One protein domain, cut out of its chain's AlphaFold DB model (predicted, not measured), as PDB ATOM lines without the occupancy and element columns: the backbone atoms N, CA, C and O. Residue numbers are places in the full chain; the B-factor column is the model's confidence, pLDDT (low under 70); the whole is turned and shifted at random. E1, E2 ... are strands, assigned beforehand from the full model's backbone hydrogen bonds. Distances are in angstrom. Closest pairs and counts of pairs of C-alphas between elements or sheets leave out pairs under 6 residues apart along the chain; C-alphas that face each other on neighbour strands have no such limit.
ATOM      1  N   ASP A   2     106.323  30.804  26.729       84.12
ATOM      2  CA  ASP A   2     107.071  31.058  27.964       84.12
ATOM      3  C   ASP A   2     108.590  30.891  27.764       84.12
ATOM      4  O   ASP A   2     109.050  30.482  26.697       84.12
ATOM      5  N   ASP A   3     109.371  31.164  28.812       83.50
ATOM      6  CA  ASP A   3     110.841  31.073  28.802       83.50
ATOM      7  C   ASP A   3     111.381  29.654  28.527       83.50
ATOM      8  O   ASP A   3     112.584  29.462  28.355       83.50
ATOM      9  N   ARG A   4     110.506  28.640  28.510       83.56
ATOM     10  CA  ARG A   4     110.832  27.233  28.244       83.56
ATOM     11  C   ARG A   4     110.374  26.776  26.856       83.56
ATOM     12  O   ARG A   4     110.424  25.582  26.577       83.56
ATOM     13  N   GLY A   5     109.907  27.692  26.007       87.19
ATOM     14  CA  GLY A   5     109.411  27.369  24.668       87.19
ATOM     15  C   GLY A   5     108.003  26.769  24.654       87.19
ATOM     16  O   GLY A   5     107.550  26.287  23.620       87.19
ATOM     17  N   ARG A   6     107.263  26.782  25.770       91.50
ATOM     18  CA  ARG A   6     105.896  26.243  25.817       91.50
ATOM     19  C   ARG A   6     104.897  27.267  25.309       91.50
ATOM     20  O   ARG A   6     104.977  28.458  25.638       91.50
ATOM     21  N   LEU A   7     103.916  26.815  24.533       90.19
ATOM     22  CA  LEU A   7     102.779  27.660  24.182       90.19
ATOM     23  C   LEU A   7     101.858  27.754  25.398       90.19
ATOM     24  O   LEU A   7     101.349  26.747  25.878       90.19
ATOM     25  N   ALA A   8     101.672  28.966  25.913       90.75
ATOM     26  CA  ALA A   8     100.858  29.223  27.090       90.75
ATOM     27  C   ALA A   8      99.999  30.473  26.890       90.75
ATOM     28  O   ALA A   8     100.398  31.399  26.177       90.75
ATOM     29  N   SER A   9      98.827  30.471  27.523       86.88
ATOM     30  CA  SER A   9      97.951  31.641  27.644       86.88
ATOM     31  C   SER A   9      98.586  32.734  28.513       86.88
ATOM     32  O   SER A   9      99.546  32.482  29.243       86.88
ATOM     33  N   GLU A  10      98.000  33.934  28.504       84.00
ATOM     34  CA  GLU A  10      98.401  35.044  29.386       84.00
ATOM     35  C   GLU A  10      98.309  34.681  30.880       84.00
ATOM     36  O   GLU A  10      99.091  35.167  31.690       84.00
ATOM     37  N   ASN A  11      97.413  33.753  31.234       83.88
ATOM     38  CA  ASN A  11      97.240  33.245  32.598       83.88
ATOM     39  C   ASN A  11      98.274  32.165  32.983       83.88
ATOM     40  O   ASN A  11      98.187  31.584  34.066       83.88
ATOM     41  N   GLY A  12      99.224  31.843  32.099       87.00
ATOM     42  CA  GLY A  12     100.263  30.835  32.328       87.00
ATOM     43  C   GLY A  12      99.818  29.385  32.112       87.00
ATOM     44  O   GLY A  12     100.591  28.466  32.377       87.00
ATOM     45  N   TRP A  13      98.595  29.147  31.628       88.50
ATOM     46  CA  TRP A  13      98.132  27.795  31.291       88.50
ATOM     47  C   TRP A  13      98.750  27.314  29.987       88.50
ATOM     48  O   TRP A  13      98.630  28.002  28.971       88.50
ATOM     49  N   THR A  14      99.389  26.145  30.026       92.50
ATOM     50  CA  THR A  14     100.064  25.539  28.877       92.50
ATOM     51  C   THR A  14      99.074  24.846  27.953       92.50
ATOM     52  O   THR A  14      98.119  24.197  28.386       92.50
ATOM     53  N   LEU A  15      99.317  24.980  26.654       92.81
ATOM     54  CA  LEU A  15      98.580  24.272  25.623       92.81
ATOM     55  C   LEU A  15      99.047  22.813  25.593       92.81
ATOM     56  O   LEU A  15     100.248  22.553  25.566       92.81
ATOM     57  N   GLN A  16      98.105  21.871  25.607       94.69
ATOM     58  CA  GLN A  16      98.408  20.438  25.579       94.69
ATOM     59  C   GLN A  16      98.459  19.910  24.143       94.69
ATOM     60  O   GLN A  16      97.708  20.360  23.272       94.69
ATOM     61  N   ALA A  17      99.331  18.933  23.908       94.62
ATOM     62  CA  ALA A  17      99.398  18.194  22.657       94.62
ATOM     63  C   ALA A  17      98.430  16.998  22.663       94.62
ATOM     64  O   ALA A  17      98.207  16.379  23.702       94.62
ATOM     65  N   ALA A  18      97.894  16.631  21.494       91.19
ATOM     66  CA  ALA A  18      96.985  15.489  21.331       91.19
ATOM     67  C   ALA A  18      97.597  14.150  21.800       91.19
ATOM     68  O   ALA A  18      96.914  13.305  22.363       91.19
ATOM     69  N   GLY A  19      98.917  13.985  21.649       85.44
ATOM     70  CA  GLY A  19      99.663  12.825  22.160       85.44
ATOM     71  C   GLY A  19      99.990  12.873  23.660       85.44
ATOM     72  O   GLY A  19     100.705  12.002  24.151       85.44
ATOM     73  N   GLY A  20      99.494  13.886  24.375       87.81
ATOM     74  CA  GLY A  20      99.817  14.173  25.766       87.81
ATOM     75  C   GLY A  20     101.044  15.073  25.936       87.81
ATOM     76  O   GLY A  20     101.934  15.128  25.086       87.81
ATOM     77  N   GLY A  21     101.090  15.768  27.073       92.00
ATOM     78  CA  GLY A  21     102.171  16.682  27.433       92.00
ATOM     79  C   GLY A  21     101.994  18.104  26.894       92.00
ATOM     80  O   GLY A  21     101.105  18.398  26.094       92.00
ATOM     81  N   ASP A  22     102.868  18.996  27.362       94.25
ATOM     82  CA  ASP A  22     102.884  20.400  26.954       94.25
ATOM     83  C   ASP A  22     103.365  20.539  25.503       94.25
ATOM     84  O   ASP A  22     104.360  19.940  25.093       94.25
ATOM     85  N   LEU A  23     102.694  21.393  24.737       93.81
ATOM     86  CA  LEU A  23     103.107  21.735  23.388       93.81
ATOM     87  C   LEU A  23     104.251  22.764  23.427       93.81
ATOM     88  O   LEU A  23     104.091  23.892  23.910       93.81
ATOM     89  N   THR A  24     105.405  22.378  22.881       92.25
ATOM     90  CA  THR A  24     106.629  23.191  22.834       92.25
ATOM     91  C   THR A  24     107.021  23.562  21.410       92.25
ATOM     92  O   THR A  24     106.916  22.743  20.499       92.25
ATOM     93  N   VAL A  25     107.549  24.768  21.242       92.00
ATOM     94  CA  VAL A  25     108.184  25.270  20.020       92.00
ATOM     95  C   VAL A  25     109.578  25.797  20.369       92.00
ATOM     96  O   VAL A  25     109.825  26.227  21.494       92.00
ATOM     97  N   ASN A  26     110.501  25.743  19.417       86.81
ATOM     98  CA  ASN A  26     111.891  26.168  19.590       86.81
ATOM     99  C   ASN A  26     112.168  27.517  18.911       86.81
ATOM    100  O   ASN A  26     113.042  28.263  19.350       86.81
ATOM    101  N   GLY A  27     111.462  27.813  17.818       79.50
ATOM    102  CA  GLY A  27     111.633  29.021  17.022       79.50
ATOM    103  C   GLY A  27     110.594  30.106  17.301       79.50
ATOM    104  O   GLY A  27     109.544  29.885  17.898       79.50
ATOM    105  N   ASN A  28     110.865  31.306  16.782       77.25
ATOM    106  CA  ASN A  28     109.909  32.423  16.790       77.25
ATOM    107  C   ASN A  28     108.919  32.372  15.612       77.25
ATOM    108  O   ASN A  28     107.969  33.150  15.577       77.25
ATOM    109  N   ALA A  29     109.150  31.489  14.636       85.25
ATOM    110  CA  ALA A  29     108.370  31.377  13.406       85.25
ATOM    111  C   ALA A  29     107.518  30.100  13.418       85.25
ATOM    112  O   ALA A  29     107.714  29.195  12.602       85.25
ATOM    113  N   TRP A  30     106.573  30.041  14.356       91.12
ATOM    114  CA  TRP A  30     105.606  28.954  14.462       91.12
ATOM    115  C   TRP A  30     104.208  29.390  14.010       91.12
ATOM    116  O   TRP A  30     103.830  30.560  14.100       91.12
ATOM    117  N   ARG A  31     103.423  28.430  13.521       91.88
ATOM    118  CA  ARG A  31     102.026  28.619  13.110       91.88
ATOM    119  C   ARG A  31     101.177  27.416  13.488       91.88
ATOM    120  O   ARG A  31     101.688  26.301  13.559       91.88
ATOM    121  N   ILE A  32      99.882  27.639  13.677       92.56
ATOM    122  CA  ILE A  32      98.896  26.581  13.909       92.56
ATOM    123  C   ILE A  32      98.028  26.486  12.655       92.56
ATOM    124  O   ILE A  32      97.425  27.474  12.236       92.56
ATOM    125  N   ALA A  33      98.025  25.320  12.017       92.31
ATOM    126  CA  ALA A  33      97.160  25.020  10.886       92.31
ATOM    127  C   ALA A  33      95.723  24.724  11.354       92.31
ATOM    128  O   ALA A  33      95.477  24.502  12.539       92.31
ATOM    129  N   ALA A  34      94.768  24.744  10.419       91.38
ATOM    130  CA  ALA A  34      93.346  24.606  10.746       91.38
ATOM    131  C   ALA A  34      92.998  23.260  11.395       91.38
ATOM    132  O   ALA A  34      92.169  23.212  12.290       91.38
ATOM    133  N   ASP A  35      93.714  22.203  11.024       90.56
ATOM    134  CA  ASP A  35      93.630  20.863  11.616       90.56
ATOM    135  C   ASP A  35      94.261  20.759  13.022       90.56
ATOM    136  O   ASP A  35      94.344  19.676  13.602       90.56
ATOM    137  N   GLY A  36      94.762  21.872  13.561       92.00
ATOM    138  CA  GLY A  36      95.463  21.946  14.834       92.00
ATOM    139  C   GLY A  36      96.932  21.549  14.784       92.00
ATOM    140  O   GLY A  36      97.581  21.546  15.833       92.00
ATOM    141  N   THR A  37      97.494  21.245  13.611       93.94
ATOM    142  CA  THR A  37      98.922  20.945  13.482       93.94
ATOM    143  C   THR A  37      99.747  22.201  13.746       93.94
ATOM    144  O   THR A  37      99.603  23.224  13.074       93.94
ATOM    145  N   VAL A  38     100.652  22.123  14.715       93.81
ATOM    146  CA  VAL A  38     101.599  23.188  15.036       93.81
ATOM    147  C   VAL A  38     102.881  22.949  14.255       93.81
ATOM    148  O   VAL A  38     103.511  21.899  14.371       93.81
ATOM    149  N   VAL A  39     103.259  23.933  13.447       93.56
ATOM    150  CA  VAL A  39     104.453  23.909  12.603       93.56
ATOM    151  C   VAL A  39     105.426  24.955  13.117       93.56
ATOM    152  O   VAL A  39     105.056  26.120  13.215       93.56
ATOM    153  N   ASP A  40     106.665  24.556  13.386       92.56
ATOM    154  CA  ASP A  40     107.761  25.432  13.804       92.56
ATOM    155  C   ASP A  40     108.946  25.262  12.848       92.56
ATOM    156  O   ASP A  40     109.393  24.143  12.586       92.56
ATOM    157  N   GLY A  41     109.409  26.358  12.243       86.50
ATOM    158  CA  GLY A  41     110.540  26.325  11.305       86.50
ATOM    159  C   GLY A  41     110.339  25.418  10.079       86.50
ATOM    160  O   GLY A  41     111.312  25.003   9.457       86.50
ATOM    161  N   GLY A  42     109.089  25.087   9.735       85.31
ATOM    162  CA  GLY A  42     108.741  24.192   8.625       85.31
ATOM    163  C   GLY A  42     108.574  22.714   9.001       85.31
ATOM    164  O   GLY A  42     108.154  21.935   8.147       85.31
ATOM    165  N   ALA A  43     108.829  22.327  10.253       88.62
ATOM    166  CA  ALA A  43     108.599  20.975  10.761       88.62
ATOM    167  C   ALA A  43     107.376  20.924  11.690       88.62
ATOM    168  O   ALA A  43     107.055  21.903  12.365       88.62
ATOM    169  N   ALA A  44     106.688  19.782  11.739       91.06
ATOM    170  CA  ALA A  44     105.592  19.576  12.683       91.06
ATOM    171  C   ALA A  44     106.149  19.425  14.111       91.06
ATOM    172  O   ALA A  44     106.920  18.505  14.380       91.06
ATOM    173  N   ALA A  45     105.751  20.325  15.009       91.75
ATOM    174  CA  ALA A  45     106.117  20.311  16.426       91.75
ATOM    175  C   ALA A  45     105.109  19.521  17.282       91.75
ATOM    176  O   ALA A  45     105.451  19.023  18.350       91.75
ATOM    177  N   GLY A  46     103.868  19.384  16.809       92.19
ATOM    178  CA  GLY A  46     102.809  18.631  17.477       92.19
ATOM    179  C   GLY A  46     101.431  18.987  16.928       92.19
ATOM    180  O   GLY A  46     101.320  19.730  15.957       92.19
ATOM    181  N   ARG A  47     100.374  18.476  17.562       93.88
ATOM    182  CA  ARG A  47      98.982  18.845  17.267       93.88
ATOM    183  C   ARG A  47      98.309  19.317  18.546       93.88
ATOM    184  O   ARG A  47      98.476  18.673  19.578       93.88
ATOM    185  N   VAL A  48      97.572  20.421  18.479       94.56
ATOM    186  CA  VAL A  48      96.792  20.941  19.608       94.56
ATOM    187  C   VAL A  48      95.747  19.908  20.025       94.56
ATOM    188  O   VAL A  48      95.000  19.411  19.184       94.56
ATOM    189  N   LEU A  49      95.689  19.591  21.319       94.69
ATOM    190  CA  LEU A  49      94.613  18.780  21.874       94.69
ATOM    191  C   LEU A  49      93.336  19.621  21.951       94.69
ATOM    192  O   LEU A  49      93.273  20.599  22.696       94.69
ATOM    193  N   VAL A  50      92.316  19.210  21.203       93.88
ATOM    194  CA  VAL A  50      90.965  19.768  21.288       93.88
ATOM    195  C   VAL A  50      90.055  18.684  21.835       93.88
ATOM    196  O   VAL A  50      90.068  17.556  21.348       93.88
ATOM    197  N   VAL A  51      89.291  19.020  22.868       93.06
ATOM    198  CA  VAL A  51      88.413  18.078  23.565       93.06
ATOM    199  C   VAL A  51      86.996  18.611  23.632       93.06
ATOM    200  O   VAL A  51      86.777  19.817  23.736       93.06
ATOM    201  N   ASP A  52      86.049  17.687  23.619       92.81
ATOM    202  CA  ASP A  52      84.649  17.924  23.912       92.81
ATOM    203  C   ASP A  52      84.221  17.120  25.148       92.81
ATOM    204  O   ASP A  52      84.906  16.199  25.611       92.81
ATOM    205  N   PHE A  53      83.071  17.496  25.689       91.75
ATOM    206  CA  PHE A  53      82.458  16.883  26.853       91.75
ATOM    207  C   PHE A  53      80.998  16.574  26.542       91.75
ATOM    208  O   PHE A  53      80.265  17.430  26.049       91.75
ATOM    209  N   SER A  54      80.552  15.370  26.900       89.19
ATOM    210  CA  SER A  54      79.150  14.971  26.732       89.19
ATOM    211  C   SER A  54      78.191  15.834  27.556       89.19
ATOM    212  O   SER A  54      77.075  16.098  27.122       89.19
ATOM    213  N   ASP A  55      78.626  16.284  28.737       87.69
ATOM    214  CA  ASP A  55      77.888  17.221  29.579       87.69
ATOM    215  C   ASP A  55      78.696  18.506  29.796       87.69
ATOM    216  O   ASP A  55      79.492  18.631  30.730       87.69
ATOM    217  N   ARG A  56      78.470  19.482  28.913       88.06
ATOM    218  CA  ARG A  56      79.095  20.807  28.999       88.06
ATOM    219  C   ARG A  56      78.532  21.662  30.141       88.06
ATOM    220  O   ARG A  56      79.189  22.618  30.535       88.06
ATOM    221  N   GLN A  57      77.347  21.347  30.679       87.56
ATOM    222  CA  GLN A  57      76.740  22.110  31.782       87.56
ATOM    223  C   GLN A  57      77.422  21.821  33.124       87.56
ATOM    224  O   GLN A  57      77.389  22.651  34.026       87.56
ATOM    225  N   SER A  58      78.095  20.674  33.230       89.56
ATOM    226  CA  SER A  58      78.931  20.322  34.380       89.56
ATOM    227  C   SER A  58      80.297  21.028  34.398       89.56
ATOM    228  O   SER A  58      81.065  20.862  35.349       89.56
ATOM    229  N   LEU A  59      80.636  21.815  33.367       90.38
ATOM    230  CA  LEU A  59      81.865  22.604  33.349       90.38
ATOM    231  C   LEU A  59      81.760  23.794  34.304       90.38
ATOM    232  O   LEU A  59      80.798  24.560  34.283       90.38
ATOM    233  N   VAL A  60      82.801  23.999  35.107       91.44
ATOM    234  CA  VAL A  60      82.874  25.143  36.017       91.44
ATOM    235  C   VAL A  60      83.512  26.315  35.282       91.44
ATOM    236  O   VAL A  60      84.667  26.230  34.858       91.44
ATOM    237  N   SER A  61      82.771  27.413  35.135       89.56
ATOM    238  CA  SER A  61      83.298  28.654  34.558       89.56
ATOM    239  C   SER A  61      84.386  29.259  35.451       89.56
ATOM    240  O   SER A  61      84.262  29.295  36.676       89.56
ATOM    241  N   THR A  62      85.466  29.728  34.832       86.50
ATOM    242  CA  THR A  62      86.588  30.418  35.476       86.50
ATOM    243  C   THR A  62      86.969  31.648  34.654       86.50
ATOM    244  O   THR A  62      86.621  31.767  33.481       86.50
ATOM    245  N   THR A  63      87.729  32.574  35.237       81.88
ATOM    246  CA  THR A  63      88.288  33.709  34.491       81.88
ATOM    247  C   THR A  63      89.090  33.207  33.292       81.88
ATOM    248  O   THR A  63      90.100  32.538  33.478       81.88
ATOM    249  N   GLY A  64      88.652  33.521  32.071       78.25
ATOM    250  CA  GLY A  64      89.344  33.124  30.842       78.25
ATOM    251  C   GLY A  64      89.065  31.698  30.347       78.25
ATOM    252  O   GLY A  64      89.817  31.225  29.500       78.25
ATOM    253  N   GLY A  65      88.032  31.001  30.845       86.06
ATOM    254  CA  GLY A  65      87.614  29.713  30.275       86.06
ATOM    255  C   GLY A  65      86.788  28.826  31.209       86.06
ATOM    256  O   GLY A  65      86.011  29.305  32.031       86.06
ATOM    257  N   PHE A  66      86.979  27.511  31.094       89.75
ATOM    258  CA  PHE A  66      86.272  26.494  31.876       89.75
ATOM    259  C   PHE A  66      87.241  25.505  32.523       89.75
ATOM    260  O   PHE A  66      88.348  25.278  32.032       89.75
ATOM    261  N   ARG A  67      86.805  24.876  33.615       89.38
ATOM    262  CA  ARG A  67      87.498  23.762  34.264       89.38
ATOM    263  C   ARG A  67      86.574  22.552  34.370       89.38
ATOM    264  O   ARG A  67      85.440  22.668  34.828       89.38
ATOM    265  N   ALA A  68      87.094  21.393  33.983       90.25
ATOM    266  CA  ALA A  68      86.430  20.103  34.118       90.25
ATOM    267  C   ALA A  68      86.984  19.336  35.330       90.25
ATOM    268  O   ALA A  68      88.194  19.324  35.555       90.25
ATOM    269  N   PHE A  69      86.111  18.663  36.085       86.62
ATOM    270  CA  PHE A  69      86.491  17.809  37.213       86.62
ATOM    271  C   PHE A  69      85.832  16.440  37.071       86.62
ATOM    272  O   PHE A  69      84.611  16.340  37.093       86.62
ATOM    273  N   GLY A  70      86.634  15.384  36.915       83.50
ATOM    274  CA  GLY A  70      86.122  14.011  36.812       83.50
ATOM    275  C   GLY A  70      85.269  13.727  35.567       83.50
ATOM    276  O   GLY A  70      84.618  12.689  35.514       83.50
ATOM    277  N   LEU A  71      85.264  14.625  34.575       85.44
ATOM    278  CA  LEU A  71      84.567  14.422  33.306       85.44
ATOM    279  C   LEU A  71      85.460  13.655  32.331       85.44
ATOM    280  O   LEU A  71      86.658  13.923  32.230       85.44
ATOM    281  N   ALA A  72      84.861  12.722  31.592       85.38
ATOM    282  CA  ALA A  72      85.542  12.042  30.503       85.38
ATOM    283  C   ALA A  72      85.796  13.028  29.354       85.38
ATOM    284  O   ALA A  72      84.871  13.683  28.872       85.38
ATOM    285  N   LEU A  73      87.056  13.116  28.933       88.00
ATOM    286  CA  LEU A  73      87.486  13.908  27.784       88.00
ATOM    287  C   LEU A  73      87.218  13.113  26.503       88.00
ATOM    288  O   LEU A  73      87.562  11.931  26.435       88.00
ATOM    289  N   GLN A  74      86.644  13.758  25.492       91.06
ATOM    290  CA  GLN A  74      86.508  13.196  24.148       91.06
ATOM    291  C   GLN A  74      87.374  14.016  23.195       91.06
ATOM    292  O   GLN A  74      87.093  15.190  22.985       91.06
ATOM    293  N   GLU A  75      88.448  13.442  22.652       90.56
ATOM    294  CA  GLU A  75      89.275  14.155  21.671       90.56
ATOM    295  C   GLU A  75      88.481  14.402  20.382       90.56
ATOM    296  O   GLU A  75      87.806  13.514  19.862       90.56
ATOM    297  N   VAL A  76      88.573  15.624  19.865       92.31
ATOM    298  CA  VAL A  76      87.992  16.011  18.582       92.31
ATOM    299  C   VAL A  76      88.988  15.659  17.479       92.31
ATOM    300  O   VAL A  76      90.049  16.270  17.380       92.31
ATOM    301  N   GLU A  77      88.644  14.691  16.627       84.50
ATOM    302  CA  GLU A  77      89.559  14.182  15.590       84.50
ATOM    303  C   GLU A  77      89.884  15.202  14.489       84.50
ATOM    304  O   GLU A  77      90.956  15.152  13.888       84.50
ATOM    305  N   SER A  78      88.954  16.109  14.188       87.81
ATOM    306  CA  SER A  78      89.084  17.112  13.124       87.81
ATOM    307  C   SER A  78      88.639  18.485  13.627       87.81
ATOM    308  O   SER A  78      87.514  18.906  13.345       87.81
ATOM    309  N   PRO A  79      89.477  19.170  14.425       90.00
ATOM    310  CA  PRO A  79      89.185  20.531  14.850       90.00
ATOM    311  C   PRO A  79      89.322  21.512  13.671       90.00
ATOM    312  O   PRO A  79      90.070  21.252  12.732       90.00
ATOM    313  N   ASP A  80      88.611  22.645  13.738       90.81
ATOM    314  CA  ASP A  80      88.800  23.804  12.848       90.81
ATOM    315  C   ASP A  80      89.332  24.979  13.678       90.81
ATOM    316  O   ASP A  80      88.578  25.687  14.349       90.81
ATOM    317  N   LEU A  81      90.655  25.150  13.689       90.44
ATOM    318  CA  LEU A  81      91.339  26.216  14.416       90.44
ATOM    319  C   LEU A  81      91.690  27.387  13.495       90.44
ATOM    320  O   LEU A  81      92.191  27.223  12.386       90.44
ATOM    321  N   ARG A  82      91.500  28.615  13.986       88.75
ATOM    322  CA  ARG A  82      91.825  29.836  13.235       88.75
ATOM    323  C   ARG A  82      92.796  30.710  14.010       88.75
ATOM    324  O   ARG A  82      92.409  31.459  14.902       88.75
ATOM    325  N   GLN A  83      94.077  30.630  13.654       86.38
ATOM    326  CA  GLN A  83      95.107  31.466  14.267       86.38
ATOM    327  C   GLN A  83      94.892  32.950  13.925       86.38
ATOM    328  O   GLN A  83      94.604  33.294  12.781       86.38
ATOM    329  N   GLY A  84      95.073  33.829  14.914       84.00
ATOM    330  CA  GLY A  84      94.938  35.281  14.744       84.00
ATOM    331  C   GLY A  84      93.500  35.803  14.836       84.00
ATOM    332  O   GLY A  84      93.286  37.001  14.675       84.00
ATOM    333  N   PHE A  85      92.532  34.931  15.120       83.44
ATOM    334  CA  PHE A  85      91.145  35.300  15.384       83.44
ATOM    335  C   PHE A  85      90.831  35.113  16.870       83.44
ATOM    336  O   PHE A  85      91.339  34.191  17.505       83.44
ATOM    337  N   LEU A  86      89.988  35.992  17.411       78.38
ATOM    338  CA  LEU A  86      89.439  35.874  18.758       78.38
ATOM    339  C   LEU A  86      87.951  35.535  18.646       78.38
ATOM    340  O   LEU A  86      87.228  36.188  17.892       78.38
ATOM    341  N   GLU A  87      87.503  34.514  19.371       79.19
ATOM    342  CA  GLU A  87      86.086  34.159  19.440       79.19
ATOM    343  C   GLU A  87      85.320  35.225  20.237       79.19
ATOM    344  O   GLU A  87      85.740  35.632  21.321       79.19
ATOM    345  N   GLN A  88      84.211  35.711  19.681       74.06
ATOM    346  CA  GLN A  88      83.379  36.728  20.320       74.06
ATOM    347  C   GLN A  88      82.296  36.064  21.174       74.06
ATOM    348  O   GLN A  88      81.716  35.054  20.776       74.06
TER     349      GLN A  88
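What this domain is: This is residues 2 to 88 of the 133 residues of the protein "Flg_bbr_C domain-containing protein" of Burkholderia ubonensis (UniProt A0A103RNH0). With little regular structure, a small sheet at one end of the longest axis, the meander E1 E2 E3, each strand the antiparallel neighbour of the one before, is joined by one long link, residues 48 to 59, to the hairpin E4 and E5 at the other end, and long stretches with no named element, residues 2 to 29 and 68 to 88, come before E1 and after E5. The 87 printed residues, with five named strands, E1 to E5 along the chain, and no named helix, are all strand by class, though just 18 are in named elements. The whole is compact, with a radius of gyration of the C-alphas of 13.8 A and spans of 40 by 27 by 27 A.

How they stand to each other: Inner strand E2, residues 37 to 40, forms antiparallel hairpins with edge strands E1, residues 30 to 32, at 171 degrees, and E3, residues 43 to 47, at 143 degrees. Within hydrogen-bond range are N 31 and O 39, 2.8 A, and N 38 and O 46, 2.8 A. E4, residues 60 to 62, and E5, residues 65 to 67, form an antiparallel hairpin at 137 degrees, with N 67 and O 60 at 2.8 A. Both are apart from E1, E2 and E3.

Where its parts are: E3 spans 11.8 A, E2 9.9 A, E5 7.2 A, E1 7.1 A and E4 6.5 A. E1 begins at C-alpha 30 (105.606, 28.954, 14.462); E5 ends at C-alpha 67 (87.498, 23.762, 34.264).

The domain as a whole: The farthest C-alphas, of Gly 41 and Gln 57, are 39.7 A apart. The printed part has no cut; the link E3 to E4 is long. No printed residue is under 70 in pLDDT.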